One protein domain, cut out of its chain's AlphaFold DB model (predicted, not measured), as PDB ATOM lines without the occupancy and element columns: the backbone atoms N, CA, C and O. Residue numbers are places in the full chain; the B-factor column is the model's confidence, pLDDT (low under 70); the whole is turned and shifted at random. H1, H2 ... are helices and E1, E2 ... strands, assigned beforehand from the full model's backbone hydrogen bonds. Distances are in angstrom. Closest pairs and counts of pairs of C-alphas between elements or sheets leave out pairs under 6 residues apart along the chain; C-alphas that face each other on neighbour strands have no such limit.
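AT A GLANCE: This is residues 95 to 192 and 204 to 241 of the 246 residues of an uncharacterized protein of Epicoccum nigrum (UniProt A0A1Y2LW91). A twisted sheet of four strands has one long helix, H1, lying along one face, while of two short helices H2 packs on the first residues of H1, 133 to 137, away from the sheet, and H3 only grazes the sheet, close to E4. A long stretch with no named element, residues 204 to 229, extends at one end of the sheet, and the link from E1 to E2 lies at the other; together they make the longest axis. The printed part has 136 residues with three named helices and four named strands, in the order E1 E2 H1 E3 H2 H3 E4; under half of the residues are in named elements, and the class is mixed. The sheet, E1 E2 E3 E4 across, is mixed in direction. The whole is compact, with a radius of gyration of the C-alphas of 16.4 A, and elongated, spanning 56 by 35 by 24 A.

HOW THE PARTS SIT: Start at the inner strands E2, residues 117 to 125, and E3, residues 156 to 165: they are parallel at 17 degrees, with N 122 and O 161 2.8 A apart. Edge strand E1, residues 101 to 109, forms an antiparallel hairpin with E2, with N 105 and O 121 at 2.8 A. Edge strand E4, residues 230 to 236, is antiparallel to E3, with N 162 and O 233 at 2.8 A. Look next at H1, residues 133 to 148, which is on the sheet at a height of 8.8 A and makes two layers with it, a helix on one face of a sheet. H1 lies over E3, and only just not over E2, on which 2 of its C-alphas fall; it runs along the strands, at 9 degrees to E3 on the local plane. The closest C-alphas of H1 and E3, Leu 147 and Gly 160, are 4.8 A apart. E2, H1 and E3 form a strand-helix-strand unit, two parallel neighbour strands with a helix between, and its crossover is right-handed. H2, residues 171 to 174, is not on the sheet but touches H1 at residues 133 to 137 alone, with the closest C-alphas, Asn 133 and Asp 173, 6.8 A apart. H3, residues 187 to 190, only grazes the sheet; its closest C-alpha to E4 is Ile 187, 5.8 A from that of Phe 232. In H1 every O i to N i+4 pair is within hydrogen-bond range; H2 and H3 are too short for such a pair, and each has its 1 O i to N i+3 pair within range.

IN THESE COORDINATES: Find C-alpha 101 at (83.322, -31.364, 45.013); from there E1 runs 25.0 A to C-alpha 109. E2 covers 27.3 A and E3 27.8 A. H1 starts at C-alpha 133, (90.026, -18.020, 38.747), and runs 22.7 A. E4 runs 20.7 A and ends at C-alpha 236, (67.757, -16.431, 51.566).

THE WHOLE: The C-alphas farthest apart, Gln 114 and Lys 204, are 55.7 A apart. Residues 193 to 203 are not printed, and C-alphas 192 and 204 are 22.8 A apart across this cut. The link from H2 to H3 is long. The pLDDT is under 70 at residues 111 to 114, 204 to 205, 207 to 208 and 219 to 224.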
ATOM      1  N   VAL A  95      83.493 -28.896  38.201       84.00
ATOM      2  CA  VAL A  95      84.472 -28.706  37.117       84.00
ATOM      3  C   VAL A  95      85.806 -28.286  37.740       84.00
ATOM      4  O   VAL A  95      85.881 -27.220  38.350       84.00
ATOM      5  N   THR A  96      86.855 -29.098  37.623       81.00
ATOM      6  CA  THR A  96      88.109 -28.929  38.386       81.00
ATOM      7  C   THR A  96      89.277 -29.682  37.750       81.00
ATOM      8  O   THR A  96      89.036 -30.570  36.957       81.00
ATOM      9  N   ALA A  97      90.525 -29.377  38.108       77.25
ATOM     10  CA  ALA A  97      91.700 -30.212  37.833       77.25
ATOM     11  C   ALA A  97      92.214 -30.968  39.082       77.25
ATOM     12  O   ALA A  97      93.147 -31.759  38.984       77.25
ATOM     13  N   MET A  98      91.627 -30.722  40.261       78.31
ATOM     14  CA  MET A  98      92.102 -31.213  41.566       78.31
ATOM     15  C   MET A  98      91.082 -32.109  42.293       78.31
ATOM     16  O   MET A  98      91.167 -32.282  43.508       78.31
ATOM     17  N   GLY A  99      90.091 -32.650  41.580       78.19
ATOM     18  CA  GLY A  99      89.073 -33.540  42.157       78.19
ATOM     19  C   GLY A  99      88.175 -32.876  43.209       78.19
ATOM     20  O   GLY A  99      87.838 -33.503  44.208       78.19
ATOM     21  N   ARG A 100      87.827 -31.597  43.021       86.50
ATOM     22  CA  ARG A 100      86.944 -30.830  43.914       86.50
ATOM     23  C   ARG A 100      85.466 -31.213  43.785       86.50
ATOM     24  O   ARG A 100      84.970 -31.530  42.702       86.50
ATOM     25  N   ASP A 101      84.749 -31.086  44.894       89.12
ATOM     26  CA  ASP A 101      83.322 -31.364  45.013       89.12
ATOM     27  C   ASP A 101      82.603 -30.346  45.911       89.12
ATOM     28  O   ASP A 101      83.209 -29.487  46.561       89.12
ATOM     29  N   ALA A 102      81.279 -30.439  45.922       92.38
ATOM     30  CA  ALA A 102      80.403 -29.775  46.868       92.38
ATOM     31  C   ALA A 102      79.595 -30.834  47.625       92.38
ATOM     32  O   ALA A 102      78.741 -31.509  47.051       92.38
ATOM     33  N   LEU A 103      79.840 -30.960  48.926       94.19
ATOM     34  CA  LEU A 103      79.043 -31.796  49.818       94.19
ATOM     35  C   LEU A 103      77.853 -30.979  50.320       94.19
ATOM     36  O   LEU A 103      78.036 -29.923  50.928       94.19
ATOM     37  N   VAL A 104      76.639 -31.465  50.068       95.81
ATOM     38  CA  VAL A 104      75.380 -30.762  50.325       95.81
ATOM     39  C   VAL A 104      74.508 -31.570  51.280       95.81
ATOM     40  O   VAL A 104      74.337 -32.779  51.130       95.81
ATOM     41  N   VAL A 105      73.928 -30.887  52.264       96.19
ATOM     42  CA  VAL A 105      73.038 -31.467  53.269       96.19
ATOM     43  C   VAL A 105      71.823 -30.567  53.434       96.19
ATOM     44  O   VAL A 105      71.949 -29.383  53.740       96.19
ATOM     45  N   ASP A 106      70.634 -31.132  53.266       96.44
ATOM     46  CA  ASP A 106      69.377 -30.450  53.547       96.44
ATOM     47  C   ASP A 106      68.910 -30.788  54.957       96.44
ATOM     48  O   ASP A 106      68.836 -31.956  55.342       96.44
ATOM     49  N   ILE A 107      68.555 -29.761  55.724       95.25
ATOM     50  CA  ILE A 107      68.131 -29.894  57.117       95.25
ATOM     51  C   ILE A 107      66.741 -29.289  57.296       95.25
ATOM     52  O   ILE A 107      66.391 -28.293  56.656       95.25
ATOM     53  N   SER A 108      65.927 -29.880  58.169       93.94
ATOM     54  CA  SER A 108      64.622 -29.310  58.500       93.94
ATOM     55  C   SER A 108      64.809 -28.133  59.449       93.94
ATOM     56  O   SER A 108      65.502 -28.265  60.460       93.94
ATOM     57  N   VAL A 109      64.142 -27.017  59.173       90.31
ATOM     58  CA  VAL A 109      64.129 -25.867  60.080       90.31
ATOM     59  C   VAL A 109      62.800 -25.851  60.818       90.31
ATOM     60  O   VAL A 109      61.748 -25.684  60.198       90.31
ATOM     61  N   SER A 110      62.852 -26.011  62.141       81.06
ATOM     62  CA  SER A 110      61.671 -25.872  62.992       81.06
ATOM     63  C   SER A 110      61.104 -24.457  62.879       81.06
ATOM     64  O   SER A 110      61.829 -23.465  62.936       81.06
ATOM     65  N   GLY A 111      59.793 -24.364  62.694       68.81
ATOM     66  CA  GLY A 111      59.073 -23.111  62.508       68.81
ATOM     67  C   GLY A 111      57.582 -23.327  62.723       68.81
ATOM     68  O   GLY A 111      57.190 -24.215  63.474       68.81
ATOM     69  N   GLU A 112      56.746 -22.531  62.058       65.69
ATOM     70  CA  GLU A 112      55.291 -22.712  62.104       65.69
ATOM     71  C   GLU A 112      54.898 -24.177  61.811       65.69
ATOM     72  O   GLU A 112      55.374 -24.726  60.812       65.69
ATOM     73  N   PRO A 113      54.009 -24.796  62.615       58.25
ATOM     74  CA  PRO A 113      53.695 -26.231  62.549       58.25
ATOM     75  C   PRO A 113      53.265 -26.748  61.168       58.25
ATOM     76  O   PRO A 113      53.382 -27.937  60.879       58.25
ATOM     77  N   GLN A 114      52.760 -25.861  60.311       63.84
ATOM     78  CA  GLN A 114      52.227 -26.182  58.986       63.84
ATOM     79  C   GLN A 114      53.251 -25.977  57.857       63.84
ATOM     80  O   GLN A 114      53.062 -26.476  56.748       63.84
ATOM     81  N   ALA A 115      54.352 -25.262  58.107       75.00
ATOM     82  CA  ALA A 115      55.321 -24.915  57.078       75.00
ATOM     83  C   ALA A 115      56.517 -25.879  57.105       75.00
ATOM     84  O   ALA A 115      57.440 -25.729  57.904       75.00
ATOM     85  N   ARG A 116      56.542 -26.838  56.173       89.38
ATOM     86  CA  ARG A 116      57.704 -27.707  55.914       89.38
ATOM     87  C   ARG A 116      58.852 -26.887  55.321       89.38
ATOM     88  O   ARG A 116      58.940 -26.727  54.105       89.38
ATOM     89  N   ARG A 117      59.700 -26.317  56.178       93.38
ATOM     90  CA  ARG A 117      60.832 -25.459  55.795       93.38
ATOM     91  C   ARG A 117      62.143 -26.238  55.861       93.38
ATOM     92  O   ARG A 117      62.338 -27.066  56.748       93.38
ATOM     93  N   ALA A 118      63.039 -25.938  54.932       94.88
ATOM     94  CA  ALA A 118      64.372 -26.513  54.880       94.88
ATOM     95  C   ALA A 118      65.434 -25.434  54.694       94.88
ATOM     96  O   ALA A 118      65.182 -24.386  54.095       94.88
ATOM     97  N   MET A 119      66.624 -25.732  55.194       95.56
ATOM     98  CA  MET A 119      67.835 -24.971  54.941       95.56
ATOM     99  C   MET A 119      68.870 -25.907  54.328       95.56
ATOM    100  O   MET A 119      69.012 -27.046  54.770       95.56
ATOM    101  N   ARG A 120      69.579 -25.418  53.312       97.50
ATOM    102  CA  ARG A 120      70.633 -26.166  52.631       97.50
ATOM    103  C   ARG A 120      71.997 -25.747  53.157       97.50
ATOM    104  O   ARG A 120      72.344 -24.568  53.135       97.50
ATOM    105  N   LEU A 121      72.769 -26.714  53.624       97.69
ATOM    106  CA  LEU A 121      74.152 -26.545  54.042       97.69
ATOM    107  C   LEU A 121      75.058 -27.141  52.973       97.69
ATOM    108  O   LEU A 121      74.777 -28.211  52.443       97.69
ATOM    109  N   CYS A 122      76.150 -26.463  52.661       97.50
ATOM    110  CA  CYS A 122      77.132 -26.931  51.702       97.50
ATOM    111  C   CYS A 122      78.544 -26.701  52.240       97.50
ATOM    112  O   CYS A 122      78.820 -25.673  52.855       97.50
ATOM    113  N   THR A 123      79.440 -27.649  52.005       96.56
ATOM    114  CA  THR A 123      80.875 -27.463  52.213       96.56
ATOM    115  C   THR A 123      81.638 -27.839  50.955       96.56
ATOM    116  O   THR A 123      81.256 -28.768  50.246       96.56
ATOM    117  N   THR A 124      82.706 -27.103  50.666       94.88
ATOM    118  CA  THR A 124      83.532 -27.311  49.472       94.88
ATOM    119  C   THR A 124      84.971 -26.862  49.712       94.88
ATOM    120  O   THR A 124      85.253 -26.096  50.638       94.88
ATOM    121  N   HIS A 125      85.867 -27.303  48.836       94.00
ATOM    122  CA  HIS A 125      87.171 -26.696  48.618       94.00
ATOM    123  C   HIS A 125      87.269 -26.349  47.127       94.00
ATOM    124  O   HIS A 125      87.269 -27.248  46.291       94.00
ATOM    125  N   LEU A 126      87.322 -25.060  46.785       93.25
ATOM    126  CA  LEU A 126      87.448 -24.603  45.400       93.25
ATOM    127  C   LEU A 126      88.858 -24.829  44.824       93.25
ATOM    128  O   LEU A 126      89.789 -25.235  45.512       93.25
ATOM    129  N   GLU A 127      89.020 -24.564  43.531       90.62
ATOM    130  CA  GLU A 127      90.295 -24.735  42.829       90.62
ATOM    131  C   GLU A 127      91.436 -23.878  43.415       90.62
ATOM    132  O   GLU A 127      91.319 -22.653  43.498       90.62
ATOM    133  N   SER A 128      92.571 -24.497  43.755       86.19
ATOM    134  CA  SER A 128      93.589 -23.868  44.626       86.19
ATOM    135  C   SER A 128      94.845 -23.373  43.904       86.19
ATOM    136  O   SER A 128      95.749 -22.830  44.539       86.19
ATOM    137  N   LEU A 129      94.939 -23.547  42.585       82.31
ATOM    138  CA  LEU A 129      96.095 -23.082  41.817       82.31
ATOM    139  C   LEU A 129      95.964 -21.595  41.414       82.31
ATOM    140  O   LEU A 129      94.864 -21.100  41.143       82.31
ATOM    141  N   PRO A 130      97.073 -20.838  41.349       79.81
ATOM    142  CA  PRO A 130      97.076 -19.520  40.716       79.81
ATOM    143  C   PRO A 130      96.645 -19.603  39.243       79.81
ATOM    144  O   PRO A 130      96.980 -20.566  38.556       79.81
ATOM    145  N   GLY A 131      95.907 -18.606  38.744       78.50
ATOM    146  CA  GLY A 131      95.456 -18.569  37.348       78.50
ATOM    147  C   GLY A 131      94.207 -19.405  37.051       78.50
ATOM    148  O   GLY A 131      93.684 -19.347  35.942       78.50
ATOM    149  N   THR A 132      93.664 -20.132  38.033       82.00
ATOM    150  CA  THR A 132      92.429 -20.922  37.876       82.00
ATOM    151  C   THR A 132      91.169 -20.190  38.359       82.00
ATOM    152  O   THR A 132      90.138 -20.815  38.615       82.00
ATOM    153  N   ASN A 133      91.198 -18.852  38.430       81.81
ATOM    154  CA  ASN A 133      90.026 -18.020  38.747       81.81
ATOM    155  C   ASN A 133      88.760 -18.381  37.926       81.81
ATOM    156  O   ASN A 133      87.679 -18.431  38.525       81.81
ATOM    157  N   PRO A 134      88.847 -18.715  36.615       85.62
ATOM    158  CA  PRO A 134      87.684 -19.172  35.856       85.62
ATOM    159  C   PRO A 134      87.033 -20.441  36.429       85.62
ATOM    160  O   PRO A 134      85.804 -20.498  36.506       85.62
ATOM    161  N   TYR A 135      87.827 -21.416  36.894       87.50
ATOM    162  CA  TYR A 135      87.311 -22.621  37.554       87.50
ATOM    163  C   TYR A 135      86.588 -22.250  38.844       87.50
ATOM    164  O   TYR A 135      85.397 -22.525  38.959       87.50
ATOM    165  N   ARG A 136      87.255 -21.536  39.762       91.56
ATOM    166  CA  ARG A 136      86.650 -21.106  41.038       91.56
ATOM    167  C   ARG A 136      85.324 -20.375  40.830       91.56
ATOM    168  O   ARG A 136      84.358 -20.607  41.555       91.56
ATOM    169  N   SER A 137      85.250 -19.518  39.812       90.75
ATOM    170  CA  SER A 137      84.040 -18.750  39.542       90.75
ATOM    171  C   SER A 137      82.886 -19.574  38.985       90.75
ATOM    172  O   SER A 137      81.737 -19.332  39.359       90.75
ATOM    173  N   THR A 138      83.174 -20.550  38.127       91.25
ATOM    174  CA  THR A 138      82.173 -21.506  37.637       91.25
ATOM    175  C   THR A 138      81.711 -22.430  38.761       91.25
ATOM    176  O   THR A 138      80.510 -22.585  38.966       91.25
ATOM    177  N   GLN A 139      82.644 -22.957  39.557       94.00
ATOM    178  CA  GLN A 139      82.363 -23.800  40.721       94.00
ATOM    179  C   GLN A 139      81.440 -23.090  41.722       94.00
ATOM    180  O   GLN A 139      80.403 -23.628  42.111       94.00
ATOM    181  N   LEU A 140      81.760 -21.845  42.092       96.19
ATOM    182  CA  LEU A 140      80.946 -21.081  43.035       96.19
ATOM    183  C   LEU A 140      79.566 -20.712  42.462       96.19
ATOM    184  O   LEU A 140      78.587 -20.646  43.205       96.19
ATOM    185  N   ALA A 141      79.464 -20.496  41.146       95.75
ATOM    186  CA  ALA A 141      78.177 -20.291  40.487       95.75
ATOM    187  C   ALA A 141      77.309 -21.559  40.537       95.75
ATOM    188  O   ALA A 141      76.139 -21.465  40.899       95.75
ATOM    189  N   MET A 142      77.887 -22.738  40.273       95.69
ATOM    190  CA  MET A 142      77.190 -24.024  40.420       95.69
ATOM    191  C   MET A 142      76.687 -24.220  41.854       95.69
ATOM    192  O   MET A 142      75.515 -24.521  42.060       95.69
ATOM    193  N   ILE A 143      77.541 -23.968  42.850       97.44
ATOM    194  CA  ILE A 143      77.159 -24.055  44.266       97.44
ATOM    195  C   ILE A 143      76.030 -23.079  44.596       97.44
ATOM    196  O   ILE A 143      75.095 -23.439  45.304       97.44
ATOM    197  N   SER A 144      76.077 -21.850  44.083       97.88
ATOM    198  CA  SER A 144      75.003 -20.884  44.312       97.88
ATOM    199  C   SER A 144      73.658 -21.359  43.762       97.88
ATOM    200  O   SER A 144      72.640 -21.220  44.445       97.88
ATOM    201  N   THR A 145      73.650 -21.953  42.566       96.81
ATOM    202  CA  THR A 145      72.452 -22.584  42.000       96.81
ATOM    203  C   THR A 145      71.951 -23.693  42.922       96.81
ATOM    204  O   THR A 145      70.799 -23.639  43.352       96.81
ATOM    205  N   LEU A 146      72.835 -24.605  43.350       96.38
ATOM    206  CA  LEU A 146      72.491 -25.672  44.295       96.38
ATOM    207  C   LEU A 146      71.891 -25.115  45.592       96.38
ATOM    208  O   LEU A 146      70.888 -25.629  46.072       96.38
ATOM    209  N   LEU A 147      72.441 -24.042  46.166       97.31
ATOM    210  CA  LEU A 147      71.915 -23.440  47.399       97.31
ATOM    211  C   LEU A 147      70.497 -22.867  47.250       97.31
ATOM    212  O   LEU A 147      69.793 -22.734  48.254       97.31
ATOM    213  N   LYS A 148      70.095 -22.487  46.033       95.81
ATOM    214  CA  LYS A 148      68.812 -21.827  45.735       95.81
ATOM    215  C   LYS A 148      67.738 -22.800  45.258       95.81
ATOM    216  O   LYS A 148      66.555 -22.479  45.349       95.81
ATOM    217  N   GLU A 149      68.129 -23.976  44.783       94.06
ATOM    218  CA  GLU A 149      67.202 -25.018  44.356       94.06
ATOM    219  C   GLU A 149      66.357 -25.569  45.520       94.06
ATOM    220  O   GLU A 149      66.796 -25.583  46.678       94.06
ATOM    221  N   PRO A 150      65.124 -26.026  45.244       90.38
ATOM    222  CA  PRO A 150      64.306 -26.695  46.244       90.38
ATOM    223  C   PRO A 150      64.904 -28.065  46.625       90.38
ATOM    224  O   PRO A 150      65.464 -28.759  45.775       90.38
ATOM    225  N   PRO A 151      64.782 -28.500  47.892       90.19
ATOM    226  CA  PRO A 151      65.183 -29.836  48.303       90.19
ATOM    227  C   PRO A 151      64.253 -30.907  47.730       90.19
ATOM    228  O   PRO A 151      63.044 -30.709  47.592       90.19
ATOM    229  N   ILE A 152      64.818 -32.092  47.502       86.94
ATOM    230  CA  ILE A 152      64.108 -33.275  46.980       86.94
ATOM    231  C   ILE A 152      62.960 -33.695  47.912       86.94
ATOM    232  O   ILE A 152      61.935 -34.203  47.471       86.94
ATOM    233  N   SER A 153      63.089 -33.414  49.209       86.94
ATOM    234  CA  SER A 153      62.090 -33.719  50.237       86.94
ATOM    235  C   SER A 153      60.759 -32.958  50.097       86.94
ATOM    236  O   SER A 153      59.882 -33.118  50.949       86.94
ATOM    237  N   GLY A 154      60.620 -32.068  49.105       87.06
ATOM    238  CA  GLY A 154      59.434 -31.231  48.892       87.06
ATOM    239  C   GLY A 154      59.257 -30.118  49.931       87.06
ATOM    240  O   GLY A 154      58.238 -29.429  49.940       87.06
ATOM    241  N   HIS A 155      60.231 -29.935  50.828       91.62
ATOM    242  CA  HIS A 155      60.237 -28.818  51.766       91.62
ATOM    243  C   HIS A 155      60.528 -27.513  51.020       91.62
ATOM    244  O   HIS A 155      61.248 -27.477  50.026       91.62
ATOM    245  N   ARG A 156      60.016 -26.396  51.528       93.00
ATOM    246  CA  ARG A 156      60.365 -25.076  51.007       93.00
ATOM    247  C   ARG A 156      61.775 -24.704  51.461       93.00
ATOM    248  O   ARG A 156      61.987 -24.506  52.659       93.00
ATOM    249  N   ASN A 157      62.701 -24.538  50.517       94.38
ATOM    250  CA  ASN A 157      64.017 -23.965  50.798       94.38
ATOM    251  C   ASN A 157      63.862 -22.494  51.219       94.38
ATOM    252  O   ASN A 157      63.322 -21.681  50.466       94.38
ATOM    253  N   ILE A 158      64.281 -22.153  52.438       95.56
ATOM    254  CA  ILE A 158      64.220 -20.777  52.952       95.56
ATOM    255  C   ILE A 158      65.586 -20.090  52.980       95.56
ATOM    256  O   ILE A 158      65.632 -18.858  53.051       95.56
ATOM    257  N   ALA A 159      66.673 -20.860  52.958       96.69
ATOM    258  CA  ALA A 159      68.030 -20.369  53.121       96.69
ATOM    259  C   ALA A 159      69.061 -21.408  52.671       96.69
ATOM    260  O   ALA A 159      68.869 -22.609  52.853       96.69
ATOM    261  N   GLY A 160      70.192 -20.922  52.168       97.56
ATOM    262  CA  GLY A 160      71.349 -21.744  51.833       97.56
ATOM    263  C   GLY A 160      72.621 -21.142  52.413       97.56
ATOM    264  O   GLY A 160      72.788 -19.923  52.359       97.56
ATOM    265  N   VAL A 161      73.508 -21.973  52.953       98.12
ATOM    266  CA  VAL A 161      74.833 -21.577  53.448       98.12
ATOM    267  C   VAL A 161      75.878 -22.507  52.858       98.12
ATOM    268  O   VAL A 161      75.741 -23.722  52.956       98.12
ATOM    269  N   VAL A 162      76.935 -21.938  52.284       98.06
ATOM    270  CA  VAL A 162      78.149 -22.667  51.918       98.06
ATOM    271  C   VAL A 162      79.325 -22.178  52.751       98.06
ATOM    272  O   VAL A 162      79.539 -20.973  52.874       98.06
ATOM    273  N   GLY A 163      80.094 -23.107  53.308       97.06
ATOM    274  CA  GLY A 163      81.361 -22.839  53.978       97.06
ATOM    275  C   GLY A 163      82.518 -23.605  53.350       97.06
ATOM    276  O   GLY A 163      82.318 -24.573  52.621       97.06
ATOM    277  N   GLY A 164      83.740 -23.180  53.647       95.12
ATOM    278  CA  GLY A 164      84.950 -23.931  53.315       95.12
ATOM    279  C   GLY A 164      86.041 -23.067  52.708       95.12
ATOM    280  O   GLY A 164      86.020 -21.838  52.846       95.12
ATOM    281  N   ASP A 165      87.007 -23.715  52.064       94.12
ATOM    282  CA  ASP A 165      88.133 -23.048  51.418       94.12
ATOM    283  C   ASP A 165      87.730 -22.589  50.012       94.12
ATOM    284  O   ASP A 165      87.617 -23.373  49.070       94.12
ATOM    285  N   MET A 166      87.495 -21.285  49.872       93.25
ATOM    286  CA  MET A 166      87.142 -20.674  48.591       93.25
ATOM    287  C   MET A 166      88.375 -20.359  47.740       93.25
ATOM    288  O   MET A 166      88.230 -19.833  46.638       93.25
ATOM    289  N   SER A 167      89.578 -20.618  48.263       89.19
ATOM    290  CA  SER A 167      90.866 -20.392  47.613       89.19
ATOM    291  C   SER A 167      90.932 -19.020  46.943       89.19
ATOM    292  O   SER A 167      91.318 -18.880  45.784       89.19
ATOM    293  N   ALA A 168      90.523 -17.977  47.681       83.62
ATOM    294  CA  ALA A 168      90.491 -16.603  47.186       83.62
ATOM    295  C   ALA A 168      91.906 -16.000  47.099       83.62
ATOM    296  O   ALA A 168      92.319 -15.172  47.918       83.62
ATOM    297  N   ILE A 169      92.668 -16.483  46.120       81.38
ATOM    298  CA  ILE A 169      94.101 -16.252  45.941       81.38
ATOM    299  C   ILE A 169      94.360 -14.898  45.283       81.38
ATOM    300  O   ILE A 169      95.296 -14.203  45.695       81.38
ATOM    301  N   GLU A 170      93.542 -14.548  44.290       80.06
ATOM    302  CA  GLU A 170      93.632 -13.344  43.465       80.06
ATOM    303  C   GLU A 170      92.654 -12.262  43.945       80.06
ATOM    304  O   GLU A 170      91.662 -12.522  44.631       80.06
ATOM    305  N   THR A 171      92.911 -11.005  43.578       81.12
ATOM    306  CA  THR A 171      92.044  -9.878  43.964       81.12
ATOM    307  C   THR A 171      90.621 -10.046  43.426       81.12
ATOM    308  O   THR A 171      89.661  -9.751  44.139       81.12
ATOM    309  N   SER A 172      90.484 -10.586  42.213       82.75
ATOM    310  CA  SER A 172      89.210 -10.926  41.567       82.75
ATOM    311  C   SER A 172      88.392 -11.959  42.355       82.75
ATOM    312  O   SER A 172      87.161 -11.902  42.353       82.75
ATOM    313  N   ASP A 173      89.042 -12.861  43.101       84.56
ATOM    314  CA  ASP A 173      88.356 -13.873  43.911       84.56
ATOM    315  C   ASP A 173      87.646 -13.273  45.135       84.56
ATOM    316  O   ASP A 173      86.698 -13.850  45.682       84.56
ATOM    317  N   ARG A 174      88.079 -12.091  45.594       84.94
ATOM    318  CA  ARG A 174      87.559 -11.485  46.827       84.94
ATOM    319  C   ARG A 174      86.069 -11.177  46.721       84.94
ATOM    320  O   ARG A 174      85.321 -11.514  47.640       84.94
ATOM    321  N   SER A 175      85.647 -10.617  45.591       89.06
ATOM    322  CA  SER A 175      84.269 -10.202  45.304       89.06
ATOM    323  C   SER A 175      83.502 -11.177  44.410       89.06
ATOM    324  O   SER A 175      82.382 -10.871  44.009       89.06
ATOM    325  N   MET A 176      84.058 -12.354  44.112       91.50
ATOM    326  CA  MET A 176      83.434 -13.347  43.228       91.50
ATOM    327  C   MET A 176      82.018 -13.744  43.672       91.50
ATOM    328  O   MET A 176      81.132 -13.920  42.839       91.50
ATOM    329  N   HIS A 177      81.780 -13.807  44.984       94.44
ATOM    330  CA  HIS A 177      80.469 -14.093  45.571       94.44
ATOM    331  C   HIS A 177      79.378 -13.075  45.182       94.44
ATOM    332  O   HIS A 177      78.203 -13.427  45.129       94.44
ATOM    333  N   LYS A 178      79.766 -11.839  44.835       95.69
ATOM    334  CA  LYS A 178      78.865 -10.753  44.411       95.69
ATOM    335  C   LYS A 178      78.546 -10.779  42.919       95.69
ATOM    336  O   LYS A 178      77.662 -10.047  42.485       95.69
ATOM    337  N   ALA A 179      79.265 -11.575  42.122       94.25
ATOM    338  CA  ALA A 179      79.027 -11.650  40.685       94.25
ATOM    339  C   ALA A 179      77.563 -12.043  40.409       94.25
ATOM    340  O   ALA A 179      77.049 -12.900  41.127       94.25
ATOM    341  N   PRO A 180      76.893 -11.502  39.373       94.44
ATOM    342  CA  PRO A 180      75.462 -11.739  39.139       94.44
ATOM    343  C   PRO A 180      75.056 -13.219  39.093       94.44
ATOM    344  O   PRO A 180      74.039 -13.596  39.670       94.44
ATOM    345  N   ARG A 181      75.891 -14.076  38.484       93.38
ATOM    346  CA  ARG A 181      75.677 -15.536  38.426       93.38
ATOM    347  C   ARG A 181      75.794 -16.241  39.781       93.38
ATOM    348  O   ARG A 181      75.249 -17.321  39.952       93.38
ATOM    349  N   VAL A 182      76.519 -15.648  40.731       96.12
ATOM    350  CA  VAL A 182      76.694 -16.182  42.084       96.12
ATOM    351  C   VAL A 182      75.670 -15.534  43.009       96.12
ATOM    352  O   VAL A 182      74.779 -16.220  43.495       96.12
ATOM    353  N   SER A 183      75.716 -14.216  43.204       96.56
ATOM    354  CA  SER A 183      74.765 -13.470  44.038       96.56
ATOM    355  C   SER A 183      74.546 -14.147  45.402       96.56
ATOM    356  O   SER A 183      73.446 -14.601  45.737       96.56
ATOM    357  N   LEU A 184      75.645 -14.308  46.140       97.44
ATOM    358  CA  LEU A 184      75.682 -14.760  47.529       97.44
ATOM    359  C   LEU A 184      76.194 -13.617  48.409       97.44
ATOM    360  O   LEU A 184      76.956 -12.762  47.958       97.44
ATOM    361  N   LYS A 185      75.780 -13.611  49.672       96.62
ATOM    362  CA  LYS A 185      76.267 -12.682  50.696       96.62
ATOM    363  C   LYS A 185      77.373 -13.336  51.507       96.62
ATOM    364  O   LYS A 185      77.372 -14.554  51.653       96.62
ATOM    365  N   ASP A 186      78.302 -12.547  52.025       94.88
ATOM    366  CA  ASP A 186      79.411 -13.029  52.849       94.88
ATOM    367  C   ASP A 186      79.142 -12.718  54.324       94.88
ATOM    368  O   ASP A 186      78.960 -11.558  54.682       94.88
ATOM    369  N   ILE A 187      79.144 -13.746  55.181       93.56
ATOM    370  CA  ILE A 187      78.853 -13.609  56.621       93.56
ATOM    371  C   ILE A 187      79.802 -12.615  57.302       93.56
ATOM    372  O   ILE A 187      79.400 -11.884  58.205       93.56
ATOM    373  N   TRP A 188      81.061 -12.554  56.870       88.56
ATOM    374  CA  TRP A 188      82.034 -11.614  57.432       88.56
ATOM    375  C   TRP A 188      81.690 -10.155  57.130       88.56
ATOM    376  O   TRP A 188      82.032  -9.270  57.907       88.56
ATOM    377  N   GLU A 189      81.022  -9.894  56.003       89.81
ATOM    378  CA  GLU A 189      80.627  -8.539  55.615       89.81
ATOM    379  C   GLU A 189      79.392  -8.036  56.381       89.81
ATOM    380  O   GLU A 189      79.127  -6.835  56.353       89.81
ATOM    381  N   ASP A 190      78.666  -8.916  57.084       89.12
ATOM    382  CA  ASP A 190      77.494  -8.544  57.888       89.12
ATOM    383  C   ASP A 190      77.866  -7.933  59.249       89.12
ATOM    384  O   ASP A 190      77.069  -7.210  59.852       89.12
ATOM    385  N   SER A 191      79.061  -8.237  59.761       80.31
ATOM    386  CA  SER A 191      79.550  -7.666  61.018       80.31
ATOM    387  C   SER A 191      80.113  -6.260  60.784       80.31
ATOM    388  O   SER A 191      80.666  -5.994  59.711       80.31
ATOM    389  N   PRO A 192      80.026  -5.346  61.771       70.06
ATOM    390  CA  PRO A 192      80.663  -4.047  61.644       70.06
ATOM    391  C   PRO A 192      82.152  -4.260  61.386       70.06
ATOM    392  O   PRO A 192      82.826  -4.964  62.142       70.06
ATOM    393  N   LYS A 204     103.949  -2.980  61.419       64.94
ATOM    394  CA  LYS A 204     103.442  -4.353  61.361       64.94
ATOM    395  C   LYS A 204     101.997  -4.392  61.834       64.94
ATOM    396  O   LYS A 204     101.675  -3.904  62.909       64.94
ATOM    397  N   ASP A 205     101.153  -5.093  61.082       68.31
ATOM    398  CA  ASP A 205      99.806  -5.442  61.530       68.31
ATOM    399  C   ASP A 205      99.862  -6.375  62.756       68.31
ATOM    400  O   ASP A 205     100.100  -7.585  62.617       68.31
ATOM    401  N   LEU A 206      99.623  -5.804  63.942       70.94
ATOM    402  CA  LEU A 206      99.542  -6.513  65.224       70.94
ATOM    403  C   LEU A 206      98.201  -7.228  65.437       70.94
ATOM    404  O   LEU A 206      98.082  -8.037  66.351       70.94
ATOM    405  N   THR A 207      97.199  -7.003  64.580       66.69
ATOM    406  CA  THR A 207      95.940  -7.768  64.621       66.69
ATOM    407  C   THR A 207      96.095  -9.155  63.997       66.69
ATOM    408  O   THR A 207      95.140  -9.931  63.958       66.69
ATOM    409  N   TYR A 208      97.284  -9.475  63.466       67.06
ATOM    410  CA  TYR A 208      97.584 -10.713  62.742       67.06
ATOM    411  C   TYR A 208      96.597 -10.989  61.594       67.06
ATOM    412  O   TYR A 208      96.356 -12.135  61.218       67.06
ATOM    413  N   GLY A 209      96.028  -9.933  61.004       70.06
ATOM    414  CA  GLY A 209      95.021 -10.036  59.959       70.06
ATOM    415  C   GLY A 209      93.600 -10.338  60.442       70.06
ATOM    416  O   GLY A 209      92.731 -10.489  59.583       70.06
ATOM    417  N   ARG A 210      93.329 -10.388  61.760       71.44
ATOM    418  CA  ARG A 210      91.964 -10.555  62.305       71.44
ATOM    419  C   ARG A 210      91.037  -9.440  61.822       71.44
ATOM    420  O   ARG A 210      89.974  -9.744  61.296       71.44
ATOM    421  N   ALA A 211      91.476  -8.178  61.862       71.88
ATOM    422  CA  ALA A 211      90.685  -7.043  61.360       71.88
ATOM    423  C   ALA A 211      90.380  -7.144  59.847       71.88
ATOM    424  O   ALA A 211      89.411  -6.575  59.350       71.88
ATOM    425  N   ARG A 212      91.193  -7.906  59.103       74.69
ATOM    426  CA  ARG A 212      91.037  -8.170  57.662       74.69
ATOM    427  C   ARG A 212      90.280  -9.473  57.365       74.69
ATOM    428  O   ARG A 212      90.043  -9.780  56.197       74.69
ATOM    429  N   GLY A 213      89.899 -10.229  58.397       79.81
ATOM    430  CA  GLY A 213      89.228 -11.523  58.280       79.81
ATOM    431  C   GLY A 213      90.115 -12.625  57.707       79.81
ATOM    432  O   GLY A 213      89.603 -13.558  57.096       79.81
ATOM    433  N   ASN A 214      91.441 -12.512  57.825       84.88
ATOM    434  CA  ASN A 214      92.355 -13.515  57.286       84.88
ATOM    435  C   ASN A 214      92.145 -14.870  57.974       84.88
ATOM    436  O   ASN A 214      92.053 -14.947  59.195       84.88
ATOM    437  N   THR A 215      92.123 -15.938  57.180       86.00
ATOM    438  CA  THR A 215      91.943 -17.320  57.659       86.00
ATOM    439  C   THR A 215      93.169 -18.191  57.391       86.00
ATOM    440  O   THR A 215      93.251 -19.308  57.886       86.00
ATOM    441  N   PHE A 216      94.144 -17.679  56.636       84.50
ATOM    442  CA  PHE A 216      95.380 -18.367  56.287       84.50
ATOM    443  C   PHE A 216      96.599 -17.465  56.502       84.50
ATOM    444  O   PHE A 216      96.528 -16.246  56.322       84.50
ATOM    445  N   GLY A 217      97.732 -18.076  56.858       77.31
ATOM    446  CA  GLY A 217      99.032 -17.404  56.935       77.31
ATOM    447  C   GLY A 217      99.287 -16.606  58.217       77.31
ATOM    448  O   GLY A 217     100.293 -15.904  58.289       77.31
ATOM    449  N   TYR A 218      98.434 -16.713  59.243       70.81
ATOM    450  CA  TYR A 218      98.603 -16.006  60.526       70.81
ATOM    451  C   TYR A 218      99.911 -16.373  61.250       70.81
ATOM    452  O   TYR A 218     100.497 -15.530  61.925       70.81
ATOM    453  N   GLN A 219     100.402 -17.600  61.050       68.06
ATOM    454  CA  GLN A 219     101.677 -18.095  61.586       68.06
ATOM    455  C   GLN A 219     102.896 -17.557  60.820       68.06
ATOM    456  O   GLN A 219     104.023 -17.656  61.296       68.06
ATOM    457  N   SER A 220     102.692 -17.001  59.621       64.75
ATOM    458  CA  SER A 220     103.790 -16.518  58.792       64.75
ATOM    459  C   SER A 220     104.277 -15.145  59.250       64.75
ATOM    460  O   SER A 220     103.496 -14.213  59.487       64.75
ATOM    461  N   GLN A 221     105.602 -15.002  59.295       65.56
ATOM    462  CA  GLN A 221     106.262 -13.717  59.508       65.56
ATOM    463  C   GLN A 221     106.136 -12.784  58.293       65.56
ATOM    464  O   GLN A 221     106.353 -11.584  58.441       65.56
ATOM    465  N   HIS A 222     105.744 -13.298  57.118       66.44
ATOM    466  CA  HIS A 222     105.557 -12.512  55.899       66.44
ATOM    467  C   HIS A 222     104.090 -12.073  55.741       66.44
ATOM    468  O   HIS A 222     103.229 -12.902  55.430       66.44
ATOM    469  N   PRO A 223     103.772 -10.769  55.891       64.19
ATOM    470  CA  PRO A 223     102.392 -10.283  55.821       64.19
ATOM    471  C   PRO A 223     101.705 -10.540  54.472       64.19
ATOM    472  O   PRO A 223     100.490 -10.707  54.433       64.19
ATOM    473  N   SER A 224     102.470 -10.618  53.378       64.81
ATOM    474  CA  SER A 224     101.975 -10.882  52.019       64.81
ATOM    475  C   SER A 224     101.362 -12.276  51.836       64.81
ATOM    476  O   SER A 224     100.579 -12.484  50.910       64.81
ATOM    477  N   LEU A 225     101.681 -13.225  52.723       71.06
ATOM    478  CA  LEU A 225     101.133 -14.582  52.696       71.06
ATOM    479  C   LEU A 225      99.786 -14.696  53.424       71.06
ATOM    480  O   LEU A 225      99.112 -15.721  53.312       71.06
ATOM    481  N   ARG A 226      99.372 -13.655  54.154       79.75
ATOM    482  CA  ARG A 226      98.126 -13.663  54.926       79.75
ATOM    483  C   ARG A 226      96.937 -13.412  54.007       79.75
ATOM    484  O   ARG A 226      96.864 -12.372  53.351       79.75
ATOM    485  N   LYS A 227      96.000 -14.358  53.964       83.50
ATOM    486  CA  LYS A 227      94.846 -14.317  53.055       83.50
ATOM    487  C   LYS A 227      93.573 -14.797  53.740       83.50
ATOM    488  O   LYS A 227      93.601 -15.606  54.664       83.50
ATOM    489  N   ARG A 228      92.435 -14.319  53.240       88.06
ATOM    490  CA  ARG A 228      91.099 -14.809  53.591       88.06
ATOM    491  C   ARG A 228      90.651 -15.840  52.557       88.06
ATOM    492  O   ARG A 228      89.927 -15.504  51.618       88.06
ATOM    493  N   LEU A 229      91.161 -17.061  52.700       90.31
ATOM    494  CA  LEU A 229      90.868 -18.170  51.786       90.31
ATOM    495  C   LEU A 229      89.522 -18.814  52.119       90.31
ATOM    496  O   LEU A 229      88.718 -19.075  51.229       90.31
ATOM    497  N   SER A 230      89.248 -18.975  53.408       92.50
ATOM    498  CA  SER A 230      88.043 -19.617  53.915       92.50
ATOM    499  C   SER A 230      86.937 -18.588  54.107       92.50
ATOM    500  O   SER A 230      87.161 -17.499  54.649       92.50
ATOM    501  N   LYS A 231      85.729 -18.916  53.652       94.06
ATOM    502  CA  LYS A 231      84.562 -18.034  53.772       94.06
ATOM    503  C   LYS A 231      83.315 -18.842  54.079       94.06
ATOM    504  O   LYS A 231      83.206 -19.997  53.682       94.06
ATOM    505  N   PHE A 232      82.360 -18.176  54.717       95.75
ATOM    506  CA  PHE A 232      80.975 -18.614  54.743       95.75
ATOM    507  C   PHE A 232      80.139 -17.633  53.934       95.75
ATOM    508  O   PHE A 232      80.163 -16.427  54.184       95.75
ATOM    509  N   LEU A 233      79.418 -18.165  52.956       97.38
ATOM    510  CA  LEU A 233      78.552 -17.418  52.062       97.38
ATOM    511  C   LEU A 233      77.124 -17.933  52.192       97.38
ATOM    512  O   LEU A 233      76.909 -19.108  52.485       97.38
ATOM    513  N   TYR A 234      76.139 -17.074  51.961       98.00
ATOM    514  CA  TYR A 234      74.743 -17.443  52.155       98.00
ATOM    515  C   TYR A 234      73.769 -16.761  51.192       98.00
ATOM    516  O   TYR A 234      74.075 -15.764  50.536       98.00
ATOM    517  N   THR A 235      72.562 -17.320  51.134       97.62
ATOM    518  CA  THR A 235      71.396 -16.800  50.413       97.62
ATOM    519  C   THR A 235      70.118 -17.042  51.220       97.62
ATOM    520  O   THR A 235      70.069 -17.914  52.090       97.62
ATOM    521  N   GLY A 236      69.061 -16.290  50.920       95.44
ATOM    522  CA  GLY A 236      67.757 -16.431  51.566       95.44
ATOM    523  C   GLY A 236      67.682 -15.795  52.955       95.44
ATOM    524  O   GLY A 236      68.322 -14.780  53.235       95.44
ATOM    525  N   LYS A 237      66.829 -16.357  53.817       93.38
ATOM    526  CA  LYS A 237      66.481 -15.808  55.134       93.38
ATOM    527  C   LYS A 237      67.474 -16.255  56.209       93.38
ATOM    528  O   LYS A 237      67.150 -17.098  57.040       93.38
ATOM    529  N   VAL A 238      68.667 -15.669  56.197       93.56
ATOM    530  CA  VAL A 238      69.697 -15.874  57.229       93.56
ATOM    531  C   VAL A 238      69.938 -14.562  57.964       93.56
ATOM    532  O   VAL A 238      70.062 -13.511  57.336       93.56
ATOM    533  N   LYS A 239      70.001 -14.629  59.295       92.12
ATOM    534  CA  LYS A 239      70.494 -13.550  60.152       92.12
ATOM    535  C   LYS A 239      71.776 -14.033  60.813       92.12
ATOM    536  O   LYS A 239      71.782 -15.099  61.424       92.12
ATOM    537  N   THR A 240      72.833 -13.253  60.690       91.25
ATOM    538  CA  THR A 240      74.148 -13.544  61.255       91.25
ATOM    539  C   THR A 240      74.327 -12.769  62.559       91.25
ATOM    540  O   THR A 240      73.786 -11.676  62.737       91.25
ATOM    541  N   ILE A 241      75.018 -13.381  63.519       88.19
ATOM    542  CA  ILE A 241      75.327 -12.786  64.821       88.19
ATOM    543  C   ILE A 241      76.786 -13.120  65.113       88.19
ATOM    544  O   ILE A 241      77.173 -14.286  65.044       88.19
TER     545      ILE A 241